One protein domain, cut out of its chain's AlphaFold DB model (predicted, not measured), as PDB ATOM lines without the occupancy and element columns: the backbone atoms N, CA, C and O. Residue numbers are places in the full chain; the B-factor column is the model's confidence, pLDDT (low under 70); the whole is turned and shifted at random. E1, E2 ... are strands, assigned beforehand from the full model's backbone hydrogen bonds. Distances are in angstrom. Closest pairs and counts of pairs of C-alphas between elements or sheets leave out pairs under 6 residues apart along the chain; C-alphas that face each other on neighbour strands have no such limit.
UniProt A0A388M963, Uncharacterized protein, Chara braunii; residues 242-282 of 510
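This is residues 242 to 282 of the 510 residues of an uncharacterized protein of Chara braunii (UniProt A0A388M963). The domain has little regular structure: a long winding stretch, residues 242 to 269, first folds back in a loop round Gln 246, then swings out past Pro 260 at one end and leads into one small hairpin, E1 and E2, whose turn lies toward the other end. The printed part has 41 residues, with no named helix and two named strands, E1 then E2, in one antiparallel sheet. Just 8 residues are in named elements, and the class is all strand. The whole is compact, radius of gyration of the C-alphas 10.0 A, and flat, spanning 31 by 19 by 10 A.

E1, residues 270 to 273, and E2, residues 277 to 280, form a hairpin over a tight link of 3 residues. They are antiparallel, with 153 degrees between their directions. The C-alphas of Phe 272 and Ala 278 face each other at 4.4 A. N 271 and O 279, 3.0 A, and N 279 and O 271, 2.8 A, are within hydrogen-bond range.

C-alpha 242 is at (-25.596, 11.879, -1.513). E1 begins at (-20.510, 18.007, 1.509) and E2 ends at (-20.051, 21.388, -1.749); each measures 9.9 A.

The C-alphas farthest apart, of Pro 260 and Leu 275, are 30.7 A apart. The printed part has no cut. Confidence is under 70 at residues 245 to 248 and 274 to 276.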
ATOM      1  N   VAL A 242     -25.724  11.553  -2.937       89.44
ATOM      2  CA  VAL A 242     -25.596  11.879  -1.513       89.44
ATOM      3  C   VAL A 242     -26.975  11.829  -0.881       89.44
ATOM      4  O   VAL A 242     -27.912  12.431  -1.404       89.44
ATOM      5  N   ASP A 243     -27.090  11.145   0.252       84.56
ATOM      6  CA  ASP A 243     -28.340  11.095   1.000       84.56
ATOM      7  C   ASP A 243     -28.709  12.465   1.561       84.56
ATOM      8  O   ASP A 243     -27.863  13.227   2.050       84.56
ATOM      9  N   ALA A 244     -30.014  12.744   1.557       70.06
ATOM     10  CA  ALA A 244     -30.556  13.868   2.295       70.06
ATOM     11  C   ALA A 244     -30.214  13.717   3.792       70.06
ATOM     12  O   ALA A 244     -30.312  12.620   4.355       70.06
ATOM     13  N   PRO A 245     -29.815  14.800   4.473       66.19
ATOM     14  CA  PRO A 245     -29.350  14.711   5.845       66.19
ATOM     15  C   PRO A 245     -30.508  14.359   6.787       66.19
ATOM     16  O   PRO A 245     -31.320  15.218   7.115       66.19
ATOM     17  N   GLN A 246     -30.559  13.124   7.297       62.62
ATOM     18  CA  GLN A 246     -31.417  12.808   8.453       62.62
ATOM     19  C   GLN A 246     -30.840  13.380   9.763       62.62
ATOM     20  O   GLN A 246     -31.585  13.701  10.681       62.62
ATOM     21  N   GLU A 247     -29.514  13.553   9.833       65.31
ATOM     22  CA  GLU A 247     -28.778  14.030  11.020       65.31
ATOM     23  C   GLU A 247     -27.773  15.151  10.684       65.31
ATOM     24  O   GLU A 247     -26.734  15.275  11.330       65.31
ATOM     25  N   MET A 248     -28.000  15.926   9.614       69.44
ATOM     26  CA  MET A 248     -27.063  16.969   9.131       69.44
ATOM     27  C   MET A 248     -25.653  16.465   8.762       69.44
ATOM     28  O   MET A 248     -24.746  17.251   8.492       69.44
ATOM     29  N   SER A 249     -25.465  15.148   8.685       79.75
ATOM     30  CA  SER A 249     -24.225  14.506   8.263       79.75
ATOM     31  C   SER A 249     -24.386  13.944   6.860       79.75
ATOM     32  O   SER A 249     -25.234  13.082   6.640       79.75
ATOM     33  N   ALA A 250     -23.507  14.350   5.948       87.56
ATOM     34  CA  ALA A 250     -23.452  13.767   4.616       87.56
ATOM     35  C   ALA A 250     -23.063  12.284   4.660       87.56
ATOM     36  O   ALA A 250     -22.192  11.880   5.444       87.56
ATOM     37  N   LYS A 251     -23.728  11.495   3.811       90.25
ATOM     38  CA  LYS A 251     -23.439  10.087   3.515       90.25
ATOM     39  C   LYS A 251     -23.637   9.855   2.018       90.25
ATOM     40  O   LYS A 251     -24.524  10.461   1.422       90.25
ATOM     41  N   TRP A 252     -22.794   9.022   1.414       92.50
ATOM     42  CA  TRP A 252     -23.109   8.471   0.097       92.50
ATOM     43  C   TRP A 252     -24.380   7.634   0.218       92.50
ATOM     44  O   TRP A 252     -24.549   6.962   1.235       92.50
ATOM     45  N   SER A 253     -25.242   7.686  -0.796       89.12
ATOM     46  CA  SER A 253     -26.506   6.940  -0.802       89.12
ATOM     47  C   SER A 253     -26.302   5.433  -0.678       89.12
ATOM     48  O   SER A 253     -27.107   4.726  -0.080       89.12
ATOM     49  N   GLU A 254     -25.178   4.937  -1.191       90.19
ATOM     50  CA  GLU A 254     -24.690   3.593  -0.940       90.19
ATOM     51  C   GLU A 254     -23.166   3.536  -1.102       90.19
ATOM     52  O   GLU A 254     -22.519   4.463  -1.600       90.19
ATOM     53  N   GLU A 255     -22.559   2.425  -0.689       90.69
ATOM     54  CA  GLU A 255     -21.129   2.210  -0.894       90.69
ATOM     55  C   GLU A 255     -20.785   2.208  -2.392       90.69
ATOM     56  O   GLU A 255     -21.265   1.375  -3.167       90.69
ATOM     57  N   GLY A 256     -19.916   3.141  -2.787       91.06
ATOM     58  CA  GLY A 256     -19.449   3.282  -4.160       91.06
ATOM     59  C   GLY A 256     -20.390   4.045  -5.091       91.06
ATOM     60  O   GLY A 256     -20.117   4.057  -6.287       91.06
ATOM     61  N   SER A 257     -21.449   4.714  -4.607       94.31
ATOM     62  CA  SER A 257     -22.329   5.565  -5.439       94.31
ATOM     63  C   SER A 257     -21.703   6.900  -5.871       94.31
ATOM     64  O   SER A 257     -22.382   7.920  -6.001       94.31
ATOM     65  N   HIS A 258     -20.393   6.913  -6.108       95.00
ATOM     66  CA  HIS A 258     -19.633   8.091  -6.495       95.00
ATOM     67  C   HIS A 258     -18.494   7.736  -7.450       95.00
ATOM     68  O   HIS A 258     -18.014   6.605  -7.505       95.00
ATOM     69  N   SER A 259     -18.030   8.740  -8.190       93.50
ATOM     70  CA  SER A 259     -16.850   8.627  -9.042       93.50
ATOM     71  C   SER A 259     -15.619   8.222  -8.218       93.50
ATOM     72  O   SER A 259     -15.432   8.761  -7.122       93.50
ATOM     73  N   PRO A 260     -14.723   7.359  -8.740       90.38
ATOM     74  CA  PRO A 260     -13.467   6.998  -8.068       90.38
ATOM     75  C   PRO A 260     -12.551   8.191  -7.752       90.38
ATOM     76  O   PRO A 260     -11.662   8.086  -6.916       90.38
ATOM     77  N   GLN A 261     -12.765   9.333  -8.414       88.06
ATOM     78  CA  GLN A 261     -12.030  10.577  -8.165       88.06
ATOM     79  C   GLN A 261     -12.461  11.286  -6.869       88.06
ATOM     80  O   GLN A 261     -11.789  12.215  -6.423       88.06
ATOM     81  N   LEU A 262     -13.586  10.884  -6.270       90.88
ATOM     82  CA  LEU A 262     -14.104  11.465  -5.037       90.88
ATOM     83  C   LEU A 262     -13.701  10.631  -3.811       90.88
ATOM     84  O   LEU A 262     -13.636   9.404  -3.888       90.88
ATOM     85  N   PRO A 263     -13.441  11.274  -2.657       91.06
ATOM     86  CA  PRO A 263     -13.154  10.571  -1.415       91.06
ATOM     87  C   PRO A 263     -14.333   9.705  -0.958       91.06
ATOM     88  O   PRO A 263     -15.494  10.096  -1.046       91.06
ATOM     89  N   THR A 264     -14.005   8.567  -0.349       90.94
ATOM     90  CA  THR A 264     -14.979   7.664   0.287       90.94
ATOM     91  C   THR A 264     -15.726   8.324   1.448       90.94
ATOM     92  O   THR A 264     -16.896   8.036   1.677       90.94
ATOM     93  N   ASP A 265     -15.081   9.246   2.166       91.12
ATOM     94  CA  ASP A 265     -15.721  10.067   3.194       91.12
ATOM     95  C   ASP A 265     -16.307  11.347   2.580       91.12
ATOM     96  O   ASP A 265     -15.611  12.356   2.415       91.12
ATOM     97  N   VAL A 266     -17.604  11.305   2.263       91.50
ATOM     98  CA  VAL A 266     -18.345  12.430   1.668       91.50
ATOM     99  C   VAL A 266     -18.362  13.680   2.551       91.50
ATOM    100  O   VAL A 266     -18.553  14.777   2.036       91.50
ATOM    101  N   LYS A 267     -18.102  13.576   3.863       89.50
ATOM    102  CA  LYS A 267     -18.062  14.743   4.766       89.50
ATOM    103  C   LYS A 267     -16.916  15.699   4.443       89.50
ATOM    104  O   LYS A 267     -16.936  16.851   4.860       89.50
ATOM    105  N   LYS A 268     -15.917  15.228   3.690       88.38
ATOM    106  CA  LYS A 268     -14.842  16.063   3.137       88.38
ATOM    107  C   LYS A 268     -15.305  16.919   1.958       88.38
ATOM    108  O   LYS A 268     -14.585  17.831   1.570       88.38
ATOM    109  N   LEU A 269     -16.458  16.586   1.379       89.19
ATOM    110  CA  LEU A 269     -17.021  17.219   0.192       89.19
ATOM    111  C   LEU A 269     -18.260  18.032   0.514       89.19
ATOM    112  O   LEU A 269     -18.391  19.148   0.035       89.19
ATOM    113  N   VAL A 270     -19.182  17.453   1.280       89.62
ATOM    114  CA  VAL A 270     -20.510  18.007   1.509       89.62
ATOM    115  C   VAL A 270     -20.687  18.300   2.987       89.62
ATOM    116  O   VAL A 270     -20.594  17.404   3.830       89.62
ATOM    117  N   SER A 271     -20.997  19.555   3.293       86.38
ATOM    118  CA  SER A 271     -21.421  19.987   4.621       86.38
ATOM    119  C   SER A 271     -22.822  20.573   4.546       86.38
ATOM    120  O   SER A 271     -23.076  21.494   3.771       86.38
ATOM    121  N   PHE A 272     -23.732  20.053   5.365       83.69
ATOM    122  CA  PHE A 272     -25.094  20.563   5.448       83.69
ATOM    123  C   PHE A 272     -25.207  21.654   6.516       83.69
ATOM    124  O   PHE A 272     -24.651  21.539   7.608       83.69
ATOM    125  N   ASN A 273     -25.976  22.694   6.208       75.81
ATOM    126  CA  ASN A 273     -26.350  23.781   7.102       75.81
ATOM    127  C   ASN A 273     -27.886  23.867   7.160       75.81
ATOM    128  O   ASN A 273     -28.537  24.027   6.127       75.81
ATOM    129  N   GLU A 274     -28.460  23.783   8.367       65.31
ATOM    130  CA  GLU A 274     -29.915  23.698   8.605       65.31
ATOM    131  C   GLU A 274     -30.700  24.869   7.989       65.31
ATOM    132  O   GLU A 274     -31.884  24.737   7.685       65.31
ATOM    133  N   LEU A 275     -30.047  26.019   7.792       63.38
ATOM    134  CA  LEU A 275     -30.674  27.233   7.270       63.38
ATOM    135  C   LEU A 275     -30.305  27.545   5.812       63.38
ATOM    136  O   LEU A 275     -31.028  28.304   5.165       63.38
ATOM    137  N   GLU A 276     -29.208  26.981   5.299       63.72
ATOM    138  CA  GLU A 276     -28.580  27.415   4.037       63.72
ATOM    139  C   GLU A 276     -28.452  26.301   2.980       63.72
ATOM    140  O   GLU A 276     -28.084  26.588   1.843       63.72
ATOM    141  N   GLY A 277     -28.808  25.053   3.308       76.88
ATOM    142  CA  GLY A 277     -28.736  23.920   2.380       76.88
ATOM    143  C   GLY A 277     -27.417  23.155   2.496       76.88
ATOM    144  O   GLY A 277     -26.948  22.899   3.601       76.88
ATOM    145  N   ALA A 278     -26.836  22.746   1.368       81.12
ATOM    146  CA  ALA A 278     -25.562  22.031   1.327       81.12
ATOM    147  C   ALA A 278     -24.468  22.909   0.709       81.12
ATOM    148  O   ALA A 278     -24.659  23.481  -0.363       81.12
ATOM    149  N   GLU A 279     -23.309  22.971   1.357       84.88
ATOM    150  CA  GLU A 279     -22.076  23.473   0.757       84.88
ATOM    151  C   GLU A 279     -21.280  22.288   0.204       84.88
ATOM    152  O   GLU A 279     -21.120  21.269   0.877       84.88
ATOM    153  N   ILE A 280     -20.801  22.423  -1.037       86.12
ATOM    154  CA  ILE A 280     -20.051  21.388  -1.749       86.12
ATOM    155  C   ILE A 280     -18.662  21.931  -2.087       86.12
ATOM    156  O   ILE A 280     -18.530  22.919  -2.809       86.12
ATOM    157  N   THR A 281     -17.628  21.254  -1.598       86.12
ATOM    158  CA  THR A 281     -16.217  21.533  -1.873       86.12
ATOM    159  C   THR A 281     -15.589  20.330  -2.565       86.12
ATOM    160  O   THR A 281     -15.383  19.283  -1.957       86.12
ATOM    161  N   LEU A 282     -15.265  20.472  -3.848       83.69
ATOM    162  CA  LEU A 282     -14.597  19.423  -4.617       83.69
ATOM    163  C   LEU A 282     -13.063  19.599  -4.547       83.69
ATOM    164  O   LEU A 282     -12.575  20.721  -4.717       83.69
TER     165      LEU A 282